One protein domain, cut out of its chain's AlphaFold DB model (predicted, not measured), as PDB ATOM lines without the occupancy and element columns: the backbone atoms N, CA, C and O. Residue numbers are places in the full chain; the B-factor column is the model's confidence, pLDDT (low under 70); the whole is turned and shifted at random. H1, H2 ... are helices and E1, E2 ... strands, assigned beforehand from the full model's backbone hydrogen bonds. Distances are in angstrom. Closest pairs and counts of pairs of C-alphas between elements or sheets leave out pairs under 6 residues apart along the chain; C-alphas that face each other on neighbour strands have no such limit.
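What this domain is: This is residues 11 to 197 of the 590 residues of an uncharacterized protein of Legionella sp (UniProt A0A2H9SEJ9). A hairpin of two strands, E1 and E2, lies at one end; next to it H1 and H2 pack on a core of three helices, H3, H4 and H5, in an up-and-down bundle, and at the other end H6 and H7 make a V, with H7 packing on H5. The unnamed residues 11 to 29 run from the H6 end past H3 to H1. The 187 printed residues, with seven named helices and two named strands in the order H1 E1 E2 H2 H3 H4 H5 H6 H7, are mostly helix; the sheet, order E1 - E2, is antiparallel. The whole is compact, with a radius of gyration of the C-alphas of 17.4 A and spans of 52 by 39 by 28 A.

Where its parts are: E1 is residues 50 to 55 and E2 residues 60 to 65. H2 is residues 66 to 78, and H1 residues 30 to 41, beginning at C-alpha 30 at (236.966, 140.994, 248.999). H3, residues 86 to 100, is 21.3 A long, H4, residues 106 to 119, 20.3 A, and H5, residues 124 to 138, 21.2 A. H6, residues 144 to 164, is the longest helix at 29.7 A, from C-alpha 144 at (237.258, 169.635, 269.290). H7, residues 170 to 183, is 20.2 A long and ends at C-alpha 183 at (231.903, 151.544, 282.369).

How they stand to each other: In the hairpin E1 and E2, N 53 and O 62 are 3.0 A apart and N 62 and O 53 2.7 A, within hydrogen-bond range. The closest C-alphas of E1 and H2 are those of Val 50 and Ala 66, 6.5 A. H1 touches H2 with residues 35 to 39 alone, Ala 39 to Lys 67 at 6.4 A between C-alphas. H1 is about perpendicular to H4, at 76 degrees, and touches it, C-alphas 38 and 113 being closest at 5.1 A. H5 is the hub, touching H2, H3, H4 and H7. H4 and H5, a helical hairpin, touch at a shallow tilt of 20 degrees, opposite ways, closest at C-alphas 119 and 127, 6.1 A. H5 and H7 touch at a steep tilt of 62 degrees, closest at C-alphas 126 and 171, 5.9 A. H6 and H7 touch at a steep tilt of 48 degrees, closest at C-alphas 164 and 170, 4.6 A. Every O i to N i+4 pair is within hydrogen-bond range in H1, H3, H4, H5, H6 and H7; in H2 8 of 9 are.

The domain as a whole: The C-alphas farthest apart, of Lys 60 and Leu 144, are 55.8 A apart. The printed part has no cut, and no link between named elements is long. Mean pLDDT of the printed part is 85.3; residues 15 to 25, 47 to 51, 56 to 57, 83 to 84 and 166 are under 70.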
ATOM      1  N   ALA A  11     232.131 163.342 277.354       88.69
ATOM      2  CA  ALA A  11     231.081 162.835 276.482       88.69
ATOM      3  C   ALA A  11     231.608 161.740 275.545       88.69
ATOM      4  O   ALA A  11     232.713 161.838 274.993       88.69
ATOM      5  N   TYR A  12     230.793 160.707 275.326       85.44
ATOM      6  CA  TYR A  12     231.070 159.728 274.283       85.44
ATOM      7  C   TYR A  12     230.961 160.390 272.920       85.44
ATOM      8  O   TYR A  12     229.934 160.972 272.576       85.44
ATOM      9  N   GLN A  13     232.019 160.245 272.134       83.31
ATOM     10  CA  GLN A  13     232.024 160.718 270.760       83.31
ATOM     11  C   GLN A  13     231.440 159.648 269.847       83.31
ATOM     12  O   GLN A  13     231.698 158.468 270.081       83.31
ATOM     13  N   PRO A  14     230.660 159.994 268.813       75.31
ATOM     14  CA  PRO A  14     230.185 159.005 267.857       75.31
ATOM     15  C   PRO A  14     231.364 158.222 267.268       75.31
ATOM     16  O   PRO A  14     232.344 158.822 266.828       75.31
ATOM     17  N   GLN A  15     231.274 156.889 267.226       66.75
ATOM     18  CA  GLN A  15     232.234 156.094 266.460       66.75
ATOM     19  C   GLN A  15     232.014 156.387 264.976       66.75
ATOM     20  O   GLN A  15     231.061 155.908 264.364       66.75
ATOM     21  N   ARG A  16     232.874 157.227 264.402       63.91
ATOM     22  CA  ARG A  16     232.862 157.524 262.974       63.91
ATOM     23  C   ARG A  16     233.867 156.624 262.300       63.91
ATOM     24  O   ARG A  16     235.053 156.848 262.454       63.91
ATOM     25  N   LEU A  17     233.408 155.660 261.519       61.06
ATOM     26  CA  LEU A  17     234.278 155.063 260.515       61.06
ATOM     27  C   LEU A  17     234.474 156.100 259.406       61.06
ATOM     28  O   LEU A  17     233.492 156.695 258.956       61.06
ATOM     29  N   ILE A  18     235.719 156.323 258.964       54.84
ATOM     30  CA  ILE A  18     236.018 157.234 257.839       54.84
ATOM     31  C   ILE A  18     235.121 156.908 256.636       54.84
ATOM     32  O   ILE A  18     234.659 157.821 255.953       54.84
ATOM     33  N   ILE A  19     234.833 155.620 256.428       56.53
ATOM     34  CA  ILE A  19     233.878 155.129 255.442       56.53
ATOM     35  C   ILE A  19     233.001 154.054 256.092       56.53
ATOM     36  O   ILE A  19     233.500 153.027 256.543       56.53
ATOM     37  N   THR A  20     231.687 154.262 256.105       50.56
ATOM     38  CA  THR A  20     230.711 153.213 256.422       50.56
ATOM     39  C   THR A  20     230.363 152.468 255.138       50.56
ATOM     40  O   THR A  20     229.560 152.955 254.343       50.56
ATOM     41  N   ALA A  21     230.954 151.298 254.914       50.38
ATOM     42  CA  ALA A  21     230.444 150.360 253.921       50.38
ATOM     43  C   ALA A  21     229.818 149.177 254.652       50.38
ATOM     44  O   ALA A  21     230.452 148.535 255.483       50.38
ATOM     45  N   THR A  22     228.563 148.876 254.342       53.75
ATOM     46  CA  THR A  22     227.928 147.648 254.819       53.75
ATOM     47  C   THR A  22     228.591 146.434 254.156       53.75
ATOM     48  O   THR A  22     228.742 146.446 252.934       53.75
ATOM     49  N   PRO A  23     228.901 145.345 254.885       54.44
ATOM     50  CA  PRO A  23     229.507 144.132 254.317       54.44
ATOM     51  C   PRO A  23     228.771 143.559 253.089       54.44
ATOM     52  O   PRO A  23     229.386 142.944 252.221       54.44
ATOM     53  N   ASN A  24     227.465 143.820 252.967       55.56
ATOM     54  CA  ASN A  24     226.618 143.368 251.858       55.56
ATOM     55  C   ASN A  24     226.912 144.042 250.502       55.56
ATOM     56  O   ASN A  24     226.412 143.572 249.483       55.56
ATOM     57  N   SER A  25     227.704 145.121 250.464       67.81
ATOM     58  CA  SER A  25     228.112 145.796 249.221       67.81
ATOM     59  C   SER A  25     229.529 145.435 248.761       67.81
ATOM     60  O   SER A  25     230.013 146.004 247.783       67.81
ATOM     61  N   LEU A  26     230.220 144.524 249.458       81.94
ATOM     62  CA  LEU A  26     231.588 144.134 249.117       81.94
ATOM     63  C   LEU A  26     231.625 143.034 248.038       81.94
ATOM     64  O   LEU A  26     230.751 142.163 248.013       81.94
ATOM     65  N   PRO A  27     232.643 143.022 247.152       85.94
ATOM     66  CA  PRO A  27     232.841 141.940 246.187       85.94
ATOM     67  C   PRO A  27     232.906 140.569 246.870       85.94
ATOM     68  O   PRO A  27     233.488 140.442 247.942       85.94
ATOM     69  N   ARG A  28     232.393 139.501 246.243       85.50
ATOM     70  CA  ARG A  28     232.386 138.143 246.845       85.50
ATOM     71  C   ARG A  28     233.771 137.644 247.289       85.50
ATOM     72  O   ARG A  28     233.856 136.803 248.174       85.50
ATOM     73  N   ASN A  29     234.841 138.141 246.676       89.62
ATOM     74  CA  ASN A  29     236.235 137.788 246.943       89.62
ATOM     75  C   ASN A  29     237.012 138.875 247.713       89.62
ATOM     76  O   ASN A  29     238.242 138.814 247.730       89.62
ATOM     77  N   TRP A  30     236.330 139.845 248.340       92.19
ATOM     78  CA  TRP A  30     236.966 140.994 248.999       92.19
ATOM     79  C   TRP A  30     238.026 140.584 250.025       92.19
ATOM     80  O   TRP A  30     239.075 141.211 250.087       92.19
ATOM     81  N   LEU A  31     237.796 139.511 250.792       91.44
ATOM     82  CA  LEU A  31     238.725 139.072 251.838       91.44
ATOM     83  C   LEU A  31     240.053 138.601 251.235       91.44
ATOM     84  O   LEU A  31     241.122 139.026 251.664       91.44
ATOM     85  N   LYS A  32     239.982 137.786 250.176       93.00
ATOM     86  CA  LYS A  32     241.167 137.332 249.443       93.00
ATOM     87  C   LYS A  32     241.881 138.503 248.772       93.00
ATOM     88  O   LYS A  32     243.102 138.573 248.808       93.00
ATOM     89  N   GLU A  33     241.131 139.424 248.175       95.44
ATOM     90  CA  GLU A  33     241.706 140.645 247.608       95.44
ATOM     91  C   GLU A  33     242.401 141.491 248.682       95.44
ATOM     92  O   GLU A  33     243.492 142.000 248.448       95.44
ATOM     93  N   PHE A  34     241.814 141.608 249.874       95.56
ATOM     94  CA  PHE A  34     242.415 142.348 250.973       95.56
ATOM     95  C   PHE A  34     243.747 141.731 251.393       95.56
ATOM     96  O   PHE A  34     244.726 142.454 251.549       95.56
ATOM     97  N   TYR A  35     243.823 140.403 251.494       95.50
ATOM     98  CA  TYR A  35     245.075 139.710 251.801       95.50
ATOM     99  C   TYR A  35     246.160 140.019 250.764       95.50
ATOM    100  O   TYR A  35     247.299 140.301 251.130       95.50
ATOM    101  N   GLU A  36     245.802 140.020 249.477       95.75
ATOM    102  CA  GLU A  36     246.713 140.379 248.385       95.75
ATOM    103  C   GLU A  36     247.196 141.830 248.488       95.75
ATOM    104  O   GLU A  36     248.390 142.091 248.342       95.75
ATOM    105  N   LEU A  37     246.299 142.771 248.797       96.19
ATOM    106  CA  LEU A  37     246.650 144.179 248.999       96.19
ATOM    107  C   LEU A  37     247.606 144.365 250.185       96.19
ATOM    108  O   LEU A  37     248.597 145.086 250.067       96.19
ATOM    109  N   LEU A  38     247.352 143.681 251.303       96.31
ATOM    110  CA  LEU A  38     248.228 143.708 252.475       96.31
ATOM    111  C   LEU A  38     249.603 143.105 252.159       96.31
ATOM    112  O   LEU A  38     250.622 143.700 252.498       96.31
ATOM    113  N   ALA A  39     249.651 141.959 251.474       94.81
ATOM    114  CA  ALA A  39     250.907 141.327 251.072       94.81
ATOM    115  C   ALA A  39     251.716 142.202 250.108       94.81
ATOM    116  O   ALA A  39     252.927 142.326 250.275       94.81
ATOM    117  N   MET A  40     251.054 142.846 249.142       94.44
ATOM    118  CA  MET A  40     251.691 143.794 248.227       94.44
ATOM    119  C   MET A  40     252.298 144.974 248.990       94.44
ATOM    120  O   MET A  40     253.454 145.323 248.763       94.44
ATOM    121  N   GLN A  41     251.549 145.538 249.939       95.00
ATOM    122  CA  GLN A  41     252.003 146.646 250.779       95.00
ATOM    123  C   GLN A  41     253.217 146.278 251.640       95.00
ATOM    124  O   GLN A  41     254.122 147.085 251.842       95.00
ATOM    125  N   LEU A  42     253.239 145.043 252.139       93.06
ATOM    126  CA  LEU A  42     254.335 144.476 252.924       93.06
ATOM    127  C   LEU A  42     255.496 143.962 252.065       93.06
ATOM    128  O   LEU A  42     256.495 143.517 252.624       93.06
ATOM    129  N   GLN A  43     255.369 144.011 250.735       92.50
ATOM    130  CA  GLN A  43     256.342 143.472 249.783       92.50
ATOM    131  C   GLN A  43     256.626 141.975 250.014       92.50
ATOM    132  O   GLN A  43     257.750 141.506 249.844       92.50
ATOM    133  N   LEU A  44     255.602 141.211 250.412       89.19
ATOM    134  CA  LEU A  44     255.705 139.762 250.571       89.19
ATOM    135  C   LEU A  44     255.613 139.094 249.199       89.19
ATOM    136  O   LEU A  44     254.566 139.140 248.549       89.19
ATOM    137  N   ASP A  45     256.695 138.447 248.772       79.69
ATOM    138  CA  ASP A  45     256.745 137.700 247.518       79.69
ATOM    139  C   ASP A  45     256.584 136.181 247.707       79.69
ATOM    140  O   ASP A  45     256.619 135.637 248.817       79.69
ATOM    141  N   ASP A  46     256.362 135.496 246.584       76.69
ATOM    142  CA  ASP A  46     256.331 134.034 246.502       76.69
ATOM    143  C   ASP A  46     257.689 133.429 246.101       76.69
ATOM    144  O   ASP A  46     257.796 132.213 245.938       76.69
ATOM    145  N   ASN A  47     258.731 134.250 245.942       67.88
ATOM    146  CA  ASN A  47     259.927 133.861 245.203       67.88
ATOM    147  C   ASN A  47     261.155 133.620 246.091       67.88
ATOM    148  O   ASN A  47     261.996 132.810 245.695       67.88
ATOM    149  N   HIS A  48     261.292 134.250 247.271       58.41
ATOM    150  CA  HIS A  48     262.616 134.303 247.919       58.41
ATOM    151  C   HIS A  48     262.709 134.089 249.437       58.41
ATOM    152  O   HIS A  48     263.783 134.278 250.009       58.41
ATOM    153  N   THR A  49     261.681 133.597 250.131       62.22
ATOM    154  CA  THR A  49     261.860 133.169 251.536       62.22
ATOM    155  C   THR A  49     260.933 132.020 251.901       62.22
ATOM    156  O   THR A  49     259.726 132.204 252.034       62.22
ATOM    157  N   VAL A  50     261.513 130.830 252.063       68.12
ATOM    158  CA  VAL A  50     260.813 129.636 252.537       68.12
ATOM    159  C   VAL A  50     260.983 129.547 254.048       68.12
ATOM    160  O   VAL A  50     262.099 129.416 254.543       68.12
ATOM    161  N   VAL A  51     259.875 129.614 254.778       68.25
ATOM    162  CA  VAL A  51     259.845 129.428 256.227       68.25
ATOM    163  C   VAL A  51     259.302 128.034 256.512       68.25
ATOM    164  O   VAL A  51     258.262 127.648 255.973       68.25
ATOM    165  N   ALA A  52     260.019 127.285 257.347       71.88
ATOM    166  CA  ALA A  52     259.525 126.049 257.928       71.88
ATOM    167  C   ALA A  52     258.251 126.332 258.732       71.88
ATOM    168  O   ALA A  52     258.243 127.192 259.619       71.88
ATOM    169  N   ASP A  53     257.172 125.636 258.406       76.75
ATOM    170  CA  ASP A  53     255.908 125.730 259.121       76.75
ATOM    171  C   ASP A  53     255.325 124.332 259.338       76.75
ATOM    172  O   ASP A  53     255.647 123.402 258.606       76.75
ATOM    173  N   ILE A  54     254.471 124.159 260.342       75.06
ATOM    174  CA  ILE A  54     253.851 122.865 260.635       75.06
ATOM    175  C   ILE A  54     252.457 122.848 260.010       75.06
ATOM    176  O   ILE A  54     251.605 123.704 260.274       75.06
ATOM    177  N   ASP A  55     252.198 121.862 259.160       73.12
ATOM    178  CA  ASP A  55     250.835 121.532 258.770       73.12
ATOM    179  C   ASP A  55     250.158 120.795 259.925       73.12
ATOM    180  O   ASP A  55     250.411 119.619 260.169       73.12
ATOM    181  N   TYR A  56     249.273 121.491 260.636       66.56
ATOM    182  CA  TYR A  56     248.548 120.947 261.782       66.56
ATOM    183  C   TYR A  56     247.615 119.777 261.433       66.56
ATOM    184  O   TYR A  56     247.251 119.018 262.327       66.56
ATOM    185  N   ALA A  57     247.230 119.598 260.162       69.88
ATOM    186  CA  ALA A  57     246.406 118.463 259.745       69.88
ATOM    187  C   ALA A  57     247.229 117.177 259.573       69.88
ATOM    188  O   ALA A  57     246.715 116.081 259.789       69.88
ATOM    189  N   THR A  58     248.500 117.301 259.185       76.12
ATOM    190  CA  THR A  58     249.385 116.157 258.898       76.12
ATOM    191  C   THR A  58     250.543 116.014 259.890       76.12
ATOM    192  O   THR A  58     251.254 115.010 259.853       76.12
ATOM    193  N   ASN A  59     250.714 116.994 260.783       73.50
ATOM    194  CA  ASN A  59     251.829 117.171 261.713       73.50
ATOM    195  C   ASN A  59     253.212 117.085 261.038       73.50
ATOM    196  O   ASN A  59     254.173 116.584 261.622       73.50
ATOM    197  N   LYS A  60     253.299 117.530 259.779       80.50
ATOM    198  CA  LYS A  60     254.530 117.542 258.981       80.50
ATOM    199  C   LYS A  60     255.014 118.964 258.757       80.50
ATOM    200  O   LYS A  60     254.218 119.892 258.637       80.50
ATOM    201  N   GLU A  61     256.327 119.104 258.665       79.38
ATOM    202  CA  GLU A  61     256.960 120.351 258.265       79.38
ATOM    203  C   GLU A  61     256.705 120.596 256.773       79.38
ATOM    204  O   GLU A  61     256.949 119.732 255.926       79.38
ATOM    205  N   VAL A  62     256.166 121.768 256.459       82.25
ATOM    206  CA  VAL A  62     255.867 122.228 255.110       82.25
ATOM    207  C   VAL A  62     256.597 123.539 254.878       82.25
ATOM    208  O   VAL A  62     256.574 124.461 255.690       82.25
ATOM    209  N   SER A  63     257.243 123.620 253.726       80.06
ATOM    210  CA  SER A  63     257.907 124.815 253.233       80.06
ATOM    211  C   SER A  63     256.888 125.790 252.641       80.06
ATOM    212  O   SER A  63     256.326 125.524 251.575       80.06
ATOM    213  N   LEU A  64     256.655 126.927 253.304       83.88
ATOM    214  CA  LEU A  64     255.775 127.992 252.808       83.88
ATOM    215  C   LEU A  64     256.571 129.252 252.463       83.88
ATOM    216  O   LEU A  64     257.527 129.598 253.153       83.88
ATOM    217  N   THR A  65     256.150 129.965 251.417       87.75
ATOM    218  CA  THR A  65     256.634 131.328 251.143       87.75
ATOM    219  C   THR A  65     256.156 132.270 252.250       87.75
ATOM    220  O   THR A  65     255.136 131.999 252.893       87.75
ATOM    221  N   ALA A  66     256.843 133.394 252.473       86.81
ATOM    222  CA  ALA A  66     256.413 134.394 253.458       86.81
ATOM    223  C   ALA A  66     254.960 134.853 253.220       86.81
ATOM    224  O   ALA A  66     254.165 134.914 254.159       86.81
ATOM    225  N   LYS A  67     254.585 135.062 251.950       91.19
ATOM    226  CA  LYS A  67     253.213 135.382 251.543       91.19
ATOM    227  C   LYS A  67     252.215 134.271 251.891       91.19
ATOM    228  O   LYS A  67     251.182 134.543 252.499       91.19
ATOM    229  N   LYS A  68     252.520 133.007 251.569       90.19
ATOM    230  CA  LYS A  68     251.636 131.867 251.886       90.19
ATOM    231  C   LYS A  68     251.486 131.643 253.386       90.19
ATOM    232  O   LYS A  68     250.388 131.327 253.835       90.19
ATOM    233  N   LYS A  69     252.559 131.831 254.160       88.50
ATOM    234  CA  LYS A  69     252.505 131.772 255.626       88.50
ATOM    235  C   LYS A  69     251.595 132.868 256.185       88.50
ATOM    236  O   LYS A  69     250.732 132.577 257.004       88.50
ATOM    237  N   PHE A  70     251.739 134.098 255.694       91.06
ATOM    238  CA  PHE A  70     250.879 135.216 256.086       91.06
ATOM    239  C   PHE A  70     249.397 134.939 255.784       91.06
ATOM    240  O   PHE A  70     248.547 135.118 256.654       91.06
ATOM    241  N   PHE A  71     249.084 134.417 254.594       92.69
ATOM    242  CA  PHE A  71     247.707 134.063 254.226       92.69
ATOM    243  C   PHE A  71     247.149 132.935 255.095       92.69
ATOM    244  O   PHE A  71     246.003 133.016 255.526       92.69
ATOM    245  N   LYS A  72     247.960 131.912 255.397       89.25
ATOM    246  CA  LYS A  72     247.566 130.808 256.281       89.25
ATOM    247  C   LYS A  72     247.183 131.310 257.678       89.25
ATOM    248  O   LYS A  72     246.161 130.874 258.207       89.25
ATOM    249  N   GLU A  73     247.962 132.220 258.263       90.38
ATOM    250  CA  GLU A  73     247.632 132.798 259.574       90.38
ATOM    251  C   GLU A  73     246.382 133.692 259.514       90.38
ATOM    252  O   GLU A  73     245.543 133.631 260.407       90.38
ATOM    253  N   LEU A  74     246.164 134.453 258.437       92.06
ATOM    254  CA  LEU A  74     244.908 135.199 258.272       92.06
ATOM    255  C   LEU A  74     243.691 134.266 258.140       92.06
ATOM    256  O   LEU A  74     242.654 134.491 258.770       92.06
ATOM    257  N   ASP A  75     243.812 133.181 257.373       90.56
ATOM    258  CA  ASP A  75     242.742 132.192 257.185       90.56
ATOM    259  C   ASP A  75     242.412 131.412 258.460       90.56
ATOM    260  O   ASP A  75     241.255 131.043 258.676       90.56
ATOM    261  N   LYS A  76     243.385 131.211 259.351       88.50
ATOM    262  CA  LYS A  76     243.139 130.679 260.700       88.50
ATOM    263  C   LYS A  76     242.146 131.552 261.480       88.50
ATOM    264  O   LYS A  76     241.362 131.016 262.262       88.50
ATOM    265  N   HIS A  77     242.141 132.865 261.251       89.44
ATOM    266  CA  HIS A  77     241.268 133.809 261.950       89.44
ATOM    267  C   HIS A  77     239.946 134.086 261.234       89.44
ATOM    268  O   HIS A  77     238.903 134.115 261.884       89.44
ATOM    269  N   ALA A  78     239.967 134.281 259.915       88.62
ATOM    270  CA  ALA A  78     238.813 134.759 259.145       88.62
ATOM    271  C   ALA A  78     238.334 133.783 258.049       88.62
ATOM    272  O   ALA A  78     237.315 134.029 257.394       88.62
ATOM    273  N   GLY A  79     239.034 132.661 257.863       84.25
ATOM    274  CA  GLY A  79     238.705 131.641 256.873       84.25
ATOM    275  C   GLY A  79     237.461 130.818 257.224       84.25
ATOM    276  O   GLY A  79     236.808 130.995 258.254       84.25
ATOM    277  N   GLU A  80     237.106 129.873 256.353       81.25
ATOM    278  CA  GLU A  80     235.889 129.053 256.491       81.25
ATOM    279  C   GLU A  80     235.825 128.228 257.778       81.25
ATOM    280  O   GLU A  80     234.735 127.967 258.279       81.25
ATOM    281  N   ARG A  81     236.984 127.853 258.324       76.00
ATOM    282  CA  ARG A  81     237.099 127.017 259.525       76.00
ATOM    283  C   ARG A  81     237.102 127.815 260.833       76.00
ATOM    284  O   ARG A  81     237.143 127.203 261.897       76.00
ATOM    285  N   SER A  82     237.077 129.148 260.774       79.19
ATOM    286  CA  SER A  82     237.054 129.979 261.979       79.19
ATOM    287  C   SER A  82     235.688 129.931 262.661       79.19
ATOM    288  O   SER A  82     234.652 130.157 262.036       79.19
ATOM    289  N   THR A  83     235.692 129.671 263.967       68.75
ATOM    290  CA  THR A  83     234.498 129.672 264.827       68.75
ATOM    291  C   THR A  83     234.116 131.072 265.317       68.75
ATOM    292  O   THR A  83     233.019 131.260 265.835       68.75
ATOM    293  N   TYR A  84     234.991 132.063 265.126       67.94
ATOM    294  CA  TYR A  84     234.851 133.444 265.592       67.94
ATOM    295  C   TYR A  84     234.843 134.390 264.377       67.94
ATOM    296  O   TYR A  84     235.779 135.150 264.140       67.94
ATOM    297  N   LYS A  85     233.826 134.245 263.515       72.88
ATOM    298  CA  LYS A  85     233.878 134.746 262.129       72.88
ATOM    299  C   LYS A  85     233.119 136.053 261.882       72.88
ATOM    300  O   LYS A  85     233.632 136.912 261.181       72.88
ATOM    301  N   SER A  86     231.908 136.224 262.409       79.62
ATOM    302  CA  SER A  86     231.028 137.323 261.970       79.62
ATOM    303  C   SER A  86     231.544 138.716 262.340       79.62
ATOM    304  O   SER A  86     231.587 139.588 261.482       79.62
ATOM    305  N   GLU A  87     231.967 138.910 263.590       81.94
ATOM    306  CA  GLU A  87     232.377 140.226 264.113       81.94
ATOM    307  C   GLU A  87     233.755 140.636 263.578       81.94
ATOM    308  O   GLU A  87     233.927 141.739 263.069       81.94
ATOM    309  N   LEU A  88     234.715 139.706 263.569       87.81
ATOM    310  CA  LEU A  88     236.033 139.949 262.984       87.81
ATOM    311  C   LEU A  88     235.948 140.266 261.481       87.81
ATOM    312  O   LEU A  88     236.677 141.134 260.999       87.81
ATOM    313  N   LEU A  89     235.073 139.589 260.726       89.06
ATOM    314  CA  LEU A  89     234.894 139.890 259.303       89.06
ATOM    315  C   LEU A  89     234.326 141.286 259.068       89.06
ATOM    316  O   LEU A  89     234.708 141.911 258.085       89.06
ATOM    317  N   GLU A  90     233.447 141.778 259.941       86.81
ATOM    318  CA  GLU A  90     232.944 143.150 259.863       86.81
ATOM    319  C   GLU A  90     234.079 144.163 260.067       86.81
ATOM    320  O   GLU A  90     234.252 145.085 259.268       86.81
ATOM    321  N   SER A  91     234.933 143.944 261.064       89.06
ATOM    322  CA  SER A  91     236.086 144.811 261.316       89.06
ATOM    323  C   SER A  91     237.128 144.752 260.188       89.06
ATOM    324  O   SER A  91     237.629 145.786 259.741       89.06
ATOM    325  N   LEU A  92     237.417 143.565 259.646       91.69
ATOM    326  CA  LEU A  92     238.301 143.417 258.484       91.69
ATOM    327  C   LEU A  92     237.701 144.039 257.214       91.69
ATOM    328  O   LEU A  92     238.436 144.630 256.425       91.69
ATOM    329  N   ALA A  93     236.383 143.949 257.028       89.75
ATOM    330  CA  ALA A  93     235.669 144.618 255.945       89.75
ATOM    331  C   ALA A  93     235.824 146.143 256.036       89.75
ATOM    332  O   ALA A  93     236.134 146.786 255.031       89.75
ATOM    333  N   ASN A  94     235.698 146.714 257.239       88.19
ATOM    334  CA  ASN A  94     235.936 148.140 257.472       88.19
ATOM    335  C   ASN A  94     237.370 148.540 257.098       88.19
ATOM    336  O   ASN A  94     237.568 149.522 256.379       88.19
ATOM    337  N   LEU A  95     238.374 147.758 257.514       91.19
ATOM    338  CA  LEU A  95     239.763 148.029 257.137       91.19
ATOM    339  C   LEU A  95     240.004 147.902 255.631       91.19
ATOM    340  O   LEU A  95     240.696 148.750 255.080       91.19
ATOM    341  N   TYR A  96     239.422 146.912 254.952       92.62
ATOM    342  CA  TYR A  96     239.515 146.780 253.493       92.62
ATOM    343  C   TYR A  96     238.973 148.020 252.771       92.62
ATOM    344  O   TYR A  96     239.609 148.549 251.856       92.62
ATOM    345  N   VAL A  97     237.815 148.515 253.211       89.44
ATOM    346  CA  VAL A  97     237.168 149.697 252.629       89.44
ATOM    347  C   VAL A  97     238.036 150.935 252.825       89.44
ATOM    348  O   VAL A  97     238.272 151.668 251.864       89.44
ATOM    349  N   VAL A  98     238.562 151.140 254.036       88.69
ATOM    350  CA  VAL A  98     239.523 152.217 254.307       88.69
ATOM    351  C   VAL A  98     240.761 152.048 253.433       88.69
ATOM    352  O   VAL A  98     241.179 152.997 252.782       88.69
ATOM    353  N   PHE A  99     241.319 150.844 253.335       91.75
ATOM    354  CA  PHE A  99     242.540 150.579 252.579       91.75
ATOM    355  C   PHE A  99     242.409 150.925 251.087       91.75
ATOM    356  O   PHE A  99     243.345 151.464 250.496       91.75
ATOM    357  N   LYS A 100     241.254 150.649 250.467       90.81
ATOM    358  CA  LYS A 100     241.006 150.953 249.044       90.81
ATOM    359  C   LYS A 100     240.530 152.377 248.772       90.81
ATOM    360  O   LYS A 100     240.448 152.763 247.606       90.81
ATOM    361  N   HIS A 101     240.198 153.150 249.798       87.12
ATOM    362  CA  HIS A 101     239.665 154.490 249.605       87.12
ATOM    363  C   HIS A 101     240.709 155.437 248.991       87.12
ATOM    364  O   HIS A 101     241.888 155.397 249.345       87.12
ATOM    365  N   SER A 102     240.274 156.319 248.085       84.38
ATOM    366  CA  SER A 102     241.161 157.232 247.345       84.38
ATOM    367  C   SER A 102     241.928 158.196 248.248       84.38
ATOM    368  O   SER A 102     243.047 158.581 247.925       84.38
ATOM    369  N   ASN A 103     241.334 158.568 249.382       80.69
ATOM    370  CA  ASN A 103     241.929 159.514 250.331       80.69
ATOM    371  C   ASN A 103     242.854 158.838 251.353       80.69
ATOM    372  O   ASN A 103     243.439 159.528 252.184       80.69
ATOM    373  N   THR A 104     242.973 157.508 251.327       83.81
ATOM    374  CA  THR A 104     243.858 156.788 252.244       83.81
ATOM    375  C   THR A 104     245.281 156.864 251.720       83.81
ATOM    376  O   THR A 104     245.617 156.280 250.684       83.81
ATOM    377  N   ILE A 105     246.119 157.600 252.445       84.00
ATOM    378  CA  ILE A 105     247.504 157.848 252.053       84.00
ATOM    379  C   ILE A 105     248.382 156.615 252.281       84.00
ATOM    380  O   ILE A 105     248.079 155.725 253.078       84.00
ATOM    381  N   GLU A 106     249.515 156.575 251.588       85.62
ATOM    382  CA  GLU A 106     250.441 155.441 251.591       85.62
ATOM    383  C   GLU A 106     250.953 155.079 252.996       85.62
ATOM    384  O   GLU A 106     251.090 153.904 253.340       85.62
ATOM    385  N   SER A 107     251.184 156.069 253.860       81.56
ATOM    386  CA  SER A 107     251.593 155.832 255.250       81.56
ATOM    387  C   SER A 107     250.508 155.126 256.074       81.56
ATOM    388  O   SER A 107     250.834 154.259 256.883       81.56
ATOM    389  N   GLN A 108     249.225 155.419 255.834       86.50
ATOM    390  CA  GLN A 108     248.101 154.739 256.488       86.50
ATOM    391  C   GLN A 108     247.962 153.295 255.997       86.50
ATOM    392  O   GLN A 108     247.780 152.391 256.810       86.50
ATOM    393  N   LYS A 109     248.110 153.054 254.689       92.00
ATOM    394  CA  LYS A 109     248.125 151.693 254.125       92.00
ATOM    395  C   LYS A 109     249.256 150.861 254.725       92.00
ATOM    396  O   LYS A 109     249.025 149.749 255.198       92.00
ATOM    397  N   ASN A 110     250.457 151.435 254.793       90.44
ATOM    398  CA  ASN A 110     251.606 150.817 255.454       90.44
ATOM    399  C   ASN A 110     251.346 150.534 256.939       90.44
ATOM    400  O   ASN A 110     251.692 149.455 257.417       90.44
ATOM    401  N   PHE A 111     250.725 151.469 257.664       90.00
ATOM    402  CA  PHE A 111     250.356 151.274 259.066       90.00
ATOM    403  C   PHE A 111     249.390 150.095 259.240       90.00
ATOM    404  O   PHE A 111     249.676 149.203 260.038       90.00
ATOM    405  N   ILE A 112     248.303 150.044 258.461       93.56
ATOM    406  CA  ILE A 112     247.329 148.940 258.499       93.56
ATOM    407  C   ILE A 112     248.031 147.608 258.232       93.56
ATOM    408  O   ILE A 112     247.895 146.667 259.014       93.56
ATOM    409  N   ALA A 113     248.814 147.532 257.152       95.38
ATOM    410  CA  ALA A 113     249.442 146.288 256.735       95.38
ATOM    411  C   ALA A 113     250.471 145.776 257.750       95.38
ATOM    412  O   ALA A 113     250.446 144.597 258.105       95.38
ATOM    413  N   ARG A 114     251.330 146.661 258.274       93.38
ATOM    414  CA  ARG A 114     252.322 146.296 259.294       93.38
ATOM    415  C   ARG A 114     251.669 145.832 260.587       93.38
ATOM    416  O   ARG A 114     252.050 144.784 261.093       93.38
ATOM    417  N   ARG A 115     250.657 146.550 261.083       92.19
ATOM    418  CA  ARG A 115     249.961 146.168 262.319       92.19
ATOM    419  C   ARG A 115     249.235 144.835 262.195       92.19
ATOM    420  O   ARG A 115     249.335 144.011 263.095       92.19
ATOM    421  N   ILE A 116     248.576 144.579 261.063       94.38
ATOM    422  CA  ILE A 116     247.976 143.263 260.812       94.38
ATOM    423  C   ILE A 116     249.056 142.172 260.816       94.38
ATOM    424  O   ILE A 116     248.870 141.150 261.465       94.38
ATOM    425  N   ALA A 117     250.190 142.379 260.141       92.38
ATOM    426  CA  ALA A 117     251.263 141.385 260.076       92.38
ATOM    427  C   ALA A 117     251.955 141.110 261.418       92.38
ATOM    428  O   ALA A 117     252.309 139.963 261.684       92.38
ATOM    429  N   GLU A 118     252.132 142.130 262.260       88.62
ATOM    430  CA  GLU A 118     252.695 141.987 263.611       88.62
ATOM    431  C   GLU A 118     251.834 141.062 264.488       88.62
ATOM    432  O   GLU A 118     252.364 140.220 265.215       88.62
ATOM    433  N   ASP A 119     250.508 141.178 264.385       87.44
ATOM    434  CA  ASP A 119     249.575 140.546 265.319       87.44
ATOM    435  C   ASP A 119     248.829 139.321 264.753       87.44
ATOM    436  O   ASP A 119     248.146 138.624 265.501       87.44
ATOM    437  N   VAL A 120     248.980 138.993 263.465       89.88
ATOM    438  CA  VAL A 120     248.296 137.842 262.835       89.88
ATOM    439  C   VAL A 120     248.674 136.485 263.444       89.88
ATOM    440  O   VAL A 120     247.995 135.493 263.241       89.88
ATOM    441  N   SER A 121     249.778 136.407 264.185       86.19
ATOM    442  CA  SER A 121     250.193 135.166 264.852       86.19
ATOM    443  C   SER A 121     249.494 134.927 266.198       86.19
ATOM    444  O   SER A 121     249.626 133.843 266.774       86.19
ATOM    445  N   GLN A 122     248.756 135.919 266.709       85.00
ATOM    446  CA  GLN A 122     248.106 135.881 268.018       85.00
ATOM    447  C   GLN A 122     246.897 134.926 268.045       85.00
ATOM    448  O   GLN A 122     246.581 134.222 267.082       85.00
ATOM    449  N   CYS A 123     246.214 134.843 269.187       87.38
ATOM    450  CA  CYS A 123     244.922 134.161 269.269       87.38
ATOM    451  C   CYS A 123     243.844 134.957 268.500       87.38
ATOM    452  O   CYS A 123     243.946 136.173 268.361       87.38
ATOM    453  N   THR A 124     242.789 134.295 268.008       88.25
ATOM    454  CA  THR A 124     241.741 134.967 267.207       88.25
ATOM    455  C   THR A 124     241.054 136.134 267.928       88.25
ATOM    456  O   THR A 124     240.888 137.177 267.296       88.25
ATOM    457  N   PRO A 125     240.690 136.031 269.222       87.06
ATOM    458  CA  PRO A 125     240.108 137.164 269.943       87.06
ATOM    459  C   PRO A 125     241.089 138.332 270.083       87.06
ATOM    460  O   PRO A 125     240.722 139.466 269.799       87.06
ATOM    461  N   GLY A 126     242.358 138.057 270.399       88.56
ATOM    462  CA  GLY A 126     243.388 139.093 270.474       88.56
ATOM    463  C   GLY A 126     243.651 139.754 269.120       88.56
ATOM    464  O   GLY A 126     243.809 140.969 269.043       88.56
ATOM    465  N   PHE A 127     243.618 138.988 268.026       90.56
ATOM    466  CA  PHE A 127     243.689 139.542 266.676       90.56
ATOM    467  C   PHE A 127     242.486 140.450 266.366       90.56
ATOM    468  O   PHE A 127     242.666 141.531 265.810       90.56
ATOM    469  N   HIS A 128     241.271 140.079 266.783       90.44
ATOM    470  CA  HIS A 128     240.094 140.945 266.652       90.44
ATOM    471  C   HIS A 128     240.238 142.250 267.442       90.44
ATOM    472  O   HIS A 128     239.990 143.322 266.887       90.44
ATOM    473  N   ASP A 129     240.725 142.186 268.682       89.44
ATOM    474  CA  ASP A 129     240.995 143.377 269.491       89.44
ATOM    475  C   ASP A 129     241.999 144.308 268.796       89.44
ATOM    476  O   ASP A 129     241.803 145.525 268.758       89.44
ATOM    477  N   ARG A 130     243.048 143.751 268.173       90.06
ATOM    478  CA  ARG A 130     244.020 144.522 267.380       90.06
ATOM    479  C   ARG A 130     243.393 145.170 266.158       90.06
ATOM    480  O   ARG A 130     243.633 146.351 265.921       90.06
ATOM    481  N   VAL A 131     242.570 144.444 265.407       91.56
ATOM    482  CA  VAL A 131     241.856 144.998 264.248       91.56
ATOM    483  C   VAL A 131     240.965 146.168 264.683       91.56
ATOM    484  O   VAL A 131     241.035 147.238 264.078       91.56
ATOM    485  N   ASN A 132     240.201 146.026 265.769       89.88
ATOM    486  CA  ASN A 132     239.362 147.110 266.293       89.88
ATOM    487  C   ASN A 132     240.192 148.298 266.787       89.88
ATOM    488  O   ASN A 132     239.828 149.451 266.560       89.88
ATOM    489  N   PHE A 133     241.343 148.037 267.405       88.81
ATOM    490  CA  PHE A 133     242.274 149.081 267.819       88.81
ATOM    491  C   PHE A 133     242.828 149.875 266.623       88.81
ATOM    492  O   PHE A 133     242.886 151.105 266.679       88.81
ATOM    493  N   ILE A 134     243.187 149.200 265.521       90.06
ATOM    494  CA  ILE A 134     243.610 149.850 264.269       90.06
ATOM    495  C   ILE A 134     242.484 150.746 263.743       90.06
ATOM    496  O   ILE A 134     242.745 151.897 263.405       90.06
ATOM    497  N   ILE A 135     241.242 150.253 263.718       87.62
ATOM    498  CA  ILE A 135     240.078 151.032 263.270       87.62
ATOM    499  C   ILE A 135     239.914 152.306 264.106       87.62
ATOM    500  O   ILE A 135     239.794 153.388 263.537       87.62
ATOM    501  N   ILE A 136     239.975 152.207 265.439       85.94
ATOM    502  CA  ILE A 136     239.874 153.377 266.324       85.94
ATOM    503  C   ILE A 136     240.986 154.392 266.017       85.94
ATOM    504  O   ILE A 136     240.706 155.579 265.896       85.94
ATOM    505  N   ARG A 137     242.232 153.933 265.836       84.81
ATOM    506  CA  ARG A 137     243.392 154.799 265.543       84.81
ATOM    507  C   ARG A 137     243.348 155.460 264.168       84.81
ATOM    508  O   ARG A 137     244.041 156.450 263.958       84.81
ATOM    509  N   LEU A 138     242.569 154.922 263.232       83.94
ATOM    510  CA  LEU A 138     242.383 155.527 261.915       83.94
ATOM    511  C   LEU A 138     241.363 156.667 261.938       83.94
ATOM    512  O   LEU A 138     241.319 157.428 260.978       83.94
ATOM    513  N   ASN A 139     240.567 156.825 262.995       82.25
ATOM    514  CA  ASN A 139     239.562 157.880 263.056       82.25
ATOM    515  C   ASN A 139     240.220 159.246 263.269       82.25
ATOM    516  O   ASN A 139     240.597 159.611 264.378       82.25
ATOM    517  N   ILE A 140     240.337 160.017 262.186       84.12
ATOM    518  CA  ILE A 140     240.851 161.387 262.230       84.12
ATOM    519  C   ILE A 140     239.774 162.297 262.845       84.12
ATOM    520  O   ILE A 140     238.673 162.373 262.285       84.12
ATOM    521  N   PRO A 141     240.062 162.996 263.959       90.00
ATOM    522  CA  PRO A 141     239.097 163.884 264.594       90.00
ATOM    523  C   PRO A 141     238.778 165.081 263.690       90.00
ATOM    524  O   PRO A 141     239.670 165.650 263.064       90.00
ATOM    525  N   LYS A 142     237.499 165.472 263.616       89.88
ATOM    526  CA  LYS A 142     237.022 166.568 262.739       89.88
ATOM    527  C   LYS A 142     236.578 167.828 263.480       89.88
ATOM    528  O   LYS A 142     236.147 168.787 262.850       89.88
ATOM    529  N   ASN A 143     236.581 167.789 264.804       91.94
ATOM    530  CA  ASN A 143     236.195 168.884 265.688       91.94
ATOM    531  C   ASN A 143     236.824 168.662 267.070       91.94
ATOM    532  O   ASN A 143     237.441 167.626 267.330       91.94
ATOM    533  N   LEU A 144     236.671 169.652 267.951       92.94
ATOM    534  CA  LEU A 144     237.258 169.635 269.290       92.94
ATOM    535  C   LEU A 144     236.743 168.481 270.165       92.94
ATOM    536  O   LEU A 144     237.538 167.859 270.862       92.94
ATOM    537  N   ASP A 145     235.450 168.159 270.106       92.19
ATOM    538  CA  ASP A 145     234.864 167.069 270.895       92.19
ATOM    539  C   ASP A 145     235.494 165.708 270.534       92.19
ATOM    540  O   ASP A 145     235.855 164.919 271.412       92.19
ATOM    541  N   GLU A 146     235.700 165.453 269.239       91.38
ATOM    542  CA  GLU A 146     236.396 164.261 268.736       91.38
ATOM    543  C   GLU A 146     237.878 164.244 269.098       91.38
ATOM    544  O   GLU A 146     238.391 163.196 269.490       91.38
ATOM    545  N   LEU A 147     238.559 165.392 269.015       93.38
ATOM    546  CA  LEU A 147     239.964 165.513 269.406       93.38
ATOM    547  C   LEU A 147     240.138 165.215 270.903       93.38
ATOM    548  O   LEU A 147     240.990 164.416 271.280       93.38
ATOM    549  N   LEU A 148     239.253 165.756 271.747       93.56
ATOM    550  CA  LEU A 148     239.180 165.426 273.169       93.56
ATOM    551  C   LEU A 148     238.897 163.933 273.389       93.56
ATOM    552  O   LEU A 148     239.435 163.338 274.326       93.56
ATOM    553  N   GLY A 149     238.039 163.316 272.573       92.44
ATOM    554  CA  GLY A 149     237.789 161.869 272.588       92.44
ATOM    555  C   GLY A 149     239.049 161.055 272.314       92.44
ATOM    556  O   GLY A 149     239.352 160.120 273.059       92.44
ATOM    557  N   GLN A 150     239.814 161.462 271.302       91.56
ATOM    558  CA  GLN A 150     241.091 160.851 270.953       91.56
ATOM    559  C   GLN A 150     242.109 160.985 272.092       91.56
ATOM    560  O   GLN A 150     242.729 159.991 272.472       91.56
ATOM    561  N   SER A 151     242.221 162.169 272.703       93.69
ATOM    562  CA  SER A 151     243.107 162.404 273.849       93.69
ATOM    563  C   SER A 151     242.785 161.486 275.034       93.69
ATOM    564  O   SER A 151     243.685 160.885 275.621       93.69
ATOM    565  N   ARG A 152     241.495 161.309 275.365       94.75
ATOM    566  CA  ARG A 152     241.064 160.383 276.430       94.75
ATOM    567  C   ARG A 152     241.412 158.937 276.100       94.75
ATOM    568  O   ARG A 152     241.909 158.218 276.964       94.75
ATOM    569  N   PHE A 153     241.172 158.517 274.859       93.00
ATOM    570  CA  PHE A 153     241.527 157.176 274.404       93.00
ATOM    571  C   PHE A 153     243.037 156.931 274.511       93.00
ATOM    572  O   PHE A 153     243.451 155.915 275.063       93.00
ATOM    573  N   ASN A 154     243.863 157.880 274.066       93.25
ATOM    574  CA  ASN A 154     245.320 157.774 274.131       93.25
ATOM    575  C   ASN A 154     245.837 157.726 275.579       93.25
ATOM    576  O   ASN A 154     246.758 156.963 275.875       93.25
ATOM    577  N   LEU A 155     245.215 158.465 276.504       95.50
ATOM    578  CA  LEU A 155     245.535 158.376 277.929       95.50
ATOM    579  C   LEU A 155     245.209 156.987 278.504       95.50
ATOM    580  O   LEU A 155     246.045 156.388 279.180       95.50
ATOM    581  N   VAL A 156     244.027 156.440 278.203       96.06
ATOM    582  CA  VAL A 156     243.642 155.083 278.634       96.06
ATOM    583  C   VAL A 156     244.561 154.025 278.015       96.06
ATOM    584  O   VAL A 156     244.971 153.095 278.705       96.06
ATOM    585  N   ASP A 157     244.943 154.186 276.749       93.62
ATOM    586  CA  ASP A 157     245.879 153.308 276.041       93.62
ATOM    587  C   ASP A 157     247.295 153.337 276.644       93.62
ATOM    588  O   ASP A 157     247.944 152.299 276.762       93.62
ATOM    589  N   LYS A 158     247.770 154.506 277.095       93.94
ATOM    590  CA  LYS A 158     249.043 154.633 277.827       93.94
ATOM    591  C   LYS A 158     249.003 153.858 279.147       93.94
ATOM    592  O   LYS A 158     249.953 153.150 279.473       93.94
ATOM    593  N   ILE A 159     247.900 153.959 279.888       95.00
ATOM    594  CA  ILE A 159     247.703 153.223 281.149       95.00
ATOM    595  C   ILE A 159     247.605 151.718 280.878       95.00
ATOM    596  O   ILE A 159     248.198 150.918 281.599       95.00
ATOM    597  N   ALA A 160     246.906 151.323 279.812       93.88
ATOM    598  CA  ALA A 160     246.826 149.932 279.388       93.88
ATOM    599  C   ALA A 160     248.206 149.350 279.059       93.88
ATOM    600  O   ALA A 160     248.517 148.269 279.549       93.88
ATOM    601  N   HIS A 161     249.052 150.081 278.325       92.81
ATOM    602  CA  HIS A 161     250.430 149.667 278.049       92.81
ATOM    603  C   HIS A 161     251.228 149.426 279.335       92.81
ATOM    604  O   HIS A 161     251.903 148.409 279.444       92.81
ATOM    605  N   GLN A 162     251.133 150.327 280.317       91.56
ATOM    606  CA  GLN A 162     251.842 150.183 281.595       91.56
ATOM    607  C   GLN A 162     251.395 148.941 282.379       91.56
ATOM    608  O   GLN A 162     252.210 148.305 283.036       91.56
ATOM    609  N   LEU A 163     250.107 148.595 282.314       91.25
ATOM    610  CA  LEU A 163     249.559 147.404 282.974       91.25
ATOM    611  C   LEU A 163     249.822 146.115 282.187       91.25
ATOM    612  O   LEU A 163     249.863 145.038 282.772       91.25
ATOM    613  N   ALA A 164     249.961 146.222 280.868       90.06
ATOM    614  CA  ALA A 164     250.275 145.114 279.979       90.06
ATOM    615  C   ALA A 164     251.776 144.795 279.934       90.06
ATOM    616  O   ALA A 164     252.152 143.776 279.351       90.06
ATOM    617  N   ASP A 165     252.624 145.658 280.504       78.19
ATOM    618  CA  ASP A 165     254.073 145.523 280.447       78.19
ATOM    619  C   ASP A 165     254.480 144.172 281.057       78.19
ATOM    620  O   ASP A 165     254.110 143.853 282.185       78.19
ATOM    621  N   GLN A 166     255.208 143.357 280.283       68.06
ATOM    622  CA  GLN A 166     255.583 141.949 280.557       68.06
ATOM    623  C   GLN A 166     254.544 140.855 280.227       68.06
ATOM    624  O   GLN A 166     254.845 139.668 280.376       68.06
ATOM    625  N   SER A 167     253.360 141.194 279.707       79.56
ATOM    626  CA  SER A 167     252.346 140.205 279.316       79.56
ATOM    627  C   SER A 167     252.384 139.869 277.823       79.56
ATOM    628  O   SER A 167     252.080 140.699 276.966       79.56
ATOM    629  N   ALA A 168     252.628 138.596 277.494       74.88
ATOM    630  CA  ALA A 168     252.479 138.074 276.128       74.88
ATOM    631  C   ALA A 168     251.022 138.113 275.612       74.88
ATOM    632  O   ALA A 168     250.775 137.834 274.444       74.88
ATOM    633  N   GLN A 169     250.054 138.431 276.477       83.56
ATOM    634  CA  GLN A 169     248.630 138.591 276.162       83.56
ATOM    635  C   GLN A 169     248.181 140.049 276.344       83.56
ATOM    636  O   GLN A 169     247.012 140.316 276.611       83.56
ATOM    637  N   GLY A 170     249.112 141.002 276.215       85.12
ATOM    638  CA  GLY A 170     248.878 142.418 276.486       85.12
ATOM    639  C   GLY A 170     247.646 143.000 275.788       85.12
ATOM    640  O   GLY A 170     246.941 143.797 276.389       85.12
ATOM    641  N   VAL A 171     247.297 142.558 274.575       87.56
ATOM    642  CA  VAL A 171     246.106 143.069 273.869       87.56
ATOM    643  C   VAL A 171     244.797 142.886 274.658       87.56
ATOM    644  O   VAL A 171     243.986 143.810 274.704       87.56
ATOM    645  N   HIS A 172     244.630 141.771 275.369       90.38
ATOM    646  CA  HIS A 172     243.450 141.534 276.207       90.38
ATOM    647  C   HIS A 172     243.416 142.474 277.415       90.38
ATOM    648  O   HIS A 172     242.356 142.952 277.823       90.38
ATOM    649  N   VAL A 173     244.592 142.834 277.939       91.56
ATOM    650  CA  VAL A 173     244.722 143.872 278.969       91.56
ATOM    651  C   VAL A 173     244.236 145.218 278.425       91.56
ATOM    652  O   VAL A 173     243.467 145.899 279.099       91.56
ATOM    653  N   HIS A 174     244.585 145.579 277.184       92.31
ATOM    654  CA  HIS A 174     244.064 146.796 276.549       92.31
ATOM    655  C   HIS A 174     242.541 146.779 276.403       92.31
ATOM    656  O   HIS A 174     241.891 147.775 276.743       92.31
ATOM    657  N   ALA A 175     241.970 145.668 275.929       91.44
ATOM    658  CA  ALA A 175     240.525 145.512 275.790       91.44
ATOM    659  C   ALA A 175     239.815 145.669 277.146       91.44
ATOM    660  O   ALA A 175     238.890 146.481 277.271       91.44
ATOM    661  N   ARG A 176     240.306 144.987 278.191       93.56
ATOM    662  CA  ARG A 176     239.767 145.073 279.557       93.56
ATOM    663  C   ARG A 176     239.884 146.472 280.154       93.56
ATOM    664  O   ARG A 176     238.907 146.971 280.712       93.56
ATOM    665  N   VAL A 177     241.034 147.133 280.022       94.88
ATOM    666  CA  VAL A 177     241.245 148.494 280.546       94.88
ATOM    667  C   VAL A 177     240.292 149.489 279.876       94.88
ATOM    668  O   VAL A 177     239.637 150.262 280.575       94.88
ATOM    669  N   ASN A 178     240.117 149.421 278.551       93.75
ATOM    670  CA  ASN A 178     239.170 150.281 277.829       93.75
ATOM    671  C   ASN A 178     237.707 149.988 278.196       93.75
ATOM    672  O   ASN A 178     236.914 150.916 278.363       93.75
ATOM    673  N   LYS A 179     237.342 148.714 278.391       93.81
ATOM    674  CA  LYS A 179     236.012 148.322 278.883       93.81
ATOM    675  C   LYS A 179     235.729 148.906 280.270       93.81
ATOM    676  O   LYS A 179     234.663 149.482 280.483       93.81
ATOM    677  N   ILE A 180     236.684 148.814 281.195       94.94
ATOM    678  CA  ILE A 180     236.555 149.386 282.544       94.94
ATOM    679  C   ILE A 180     236.466 150.913 282.480       94.94
ATOM    680  O   ILE A 180     235.603 151.496 283.136       94.94
ATOM    681  N   ALA A 181     237.301 151.561 281.664       95.44
ATOM    682  CA  ALA A 181     237.268 153.008 281.468       95.44
ATOM    683  C   ALA A 181     235.906 153.480 280.931       95.44
ATOM    684  O   ALA A 181     235.336 154.448 281.440       95.44
ATOM    685  N   ARG A 182     235.338 152.745 279.966       93.12
ATOM    686  CA  ARG A 182     233.986 152.986 279.462       93.12
ATOM    687  C   ARG A 182     232.952 152.886 280.576       93.12
ATOM    688  O   ARG A 182     232.213 153.841 280.776       93.12
ATOM    689  N   VAL A 183     232.895 151.765 281.297       93.94
ATOM    690  CA  VAL A 183     231.903 151.544 282.369       93.94
ATOM    691  C   VAL A 183     232.029 152.591 283.481       93.94
ATOM    692  O   VAL A 183     231.032 152.987 284.077       93.94
ATOM    693  N   ALA A 184     233.244 153.068 283.747       94.50
ATOM    694  CA  ALA A 184     233.506 154.102 284.739       94.50
ATOM    695  C   ALA A 184     233.205 155.538 284.261       94.50
ATOM    696  O   ALA A 184     233.363 156.461 285.056       94.50
ATOM    697  N   GLY A 185     232.754 155.734 283.016       93.94
ATOM    698  CA  GLY A 185     232.325 157.040 282.509       93.94
ATOM    699  C   GLY A 185     233.456 157.953 282.036       93.94
ATOM    700  O   GLY A 185     233.262 159.160 281.956       93.94
ATOM    701  N   PHE A 186     234.627 157.412 281.681       93.94
ATOM    702  CA  PHE A 186     235.751 158.212 281.164       93.94
ATOM    703  C   PHE A 186     235.600 158.626 279.691       93.94
ATOM    704  O   PHE A 186     236.564 159.077 279.080       93.94
ATOM    705  N   GLY A 187     234.419 158.459 279.088       91.25
ATOM    706  CA  GLY A 187     234.151 158.928 277.726       91.25
ATOM    707  C   GLY A 187     235.012 158.272 276.643       91.25
ATOM    708  O   GLY A 187     235.341 158.935 275.661       91.25
ATOM    709  N   VAL A 188     235.401 157.006 276.833       91.12
ATOM    710  CA  VAL A 188     236.137 156.181 275.857       91.12
ATOM    711  C   VAL A 188     235.325 154.948 275.466       91.12
ATOM    712  O   VAL A 188     234.556 154.419 276.272       91.12
ATOM    713  N   TRP A 189     235.495 154.476 274.234       87.75
ATOM    714  CA  TRP A 189     234.847 153.255 273.761       87.75
ATOM    715  C   TRP A 189     235.629 152.007 274.161       87.75
ATOM    716  O   TRP A 189     236.857 152.017 274.207       87.75
ATOM    717  N   ALA A 190     234.913 150.908 274.406       88.12
ATOM    718  CA  ALA A 190     235.551 149.603 274.509       88.12
ATOM    719  C   ALA A 190     236.095 149.187 273.130       88.12
ATOM    720  O   ALA A 190     235.432 149.406 272.118       88.12
ATOM    721  N   ILE A 191     237.279 148.571 273.106       87.44
ATOM    722  CA  ILE A 191     237.887 148.030 271.877       87.44
ATOM    723  C   ILE A 191     237.097 146.805 271.393       87.44
ATOM    724  O   ILE A 191     236.840 146.647 270.204       87.44
ATOM    725  N   ASN A 192     236.685 145.952 272.331       85.44
ATOM    726  CA  ASN A 192     235.851 144.786 272.081       85.44
ATOM    727  C   ASN A 192     235.016 144.497 273.333       85.44
ATOM    728  O   ASN A 192     235.552 144.220 274.405       85.44
ATOM    729  N   GLU A 193     233.690 144.591 273.227       80.19
ATOM    730  CA  GLU A 193     232.798 144.332 274.366       80.19
ATOM    731  C   GLU A 193     232.676 142.843 274.707       80.19
ATOM    732  O   GLU A 193     232.327 142.496 275.838       80.19
ATOM    733  N   LYS A 194     232.958 141.979 273.729       80.12
ATOM    734  CA  LYS A 194     232.726 140.535 273.780       80.12
ATOM    735  C   LYS A 194     234.024 139.739 273.880       80.12
ATOM    736  O   LYS A 194     234.029 138.550 273.569       80.12
ATOM    737  N   ASP A 195     235.117 140.373 274.301       81.00
ATOM    738  CA  ASP A 195     236.364 139.658 274.545       81.00
ATOM    739  C   ASP A 195     236.171 138.630 275.674       81.00
ATOM    740  O   ASP A 195     235.991 138.967 276.847       81.00
ATOM    741  N   THR A 196     236.196 137.348 275.308       79.44
ATOM    742  CA  THR A 196     236.057 136.223 276.238       79.44
ATOM    743  C   THR A 196     237.323 135.983 277.062       79.44
ATOM    744  O   THR A 196     237.287 135.208 278.016       79.44
ATOM    745  N   PHE A 197     238.438 136.625 276.702       81.06
ATOM    746  CA  PHE A 197     239.744 136.501 277.346       81.06
ATOM    747  C   PHE A 197     240.126 137.748 278.148       81.06
ATOM    748  O   PHE A 197     241.297 137.926 278.460       81.06
TER     749      PHE A 197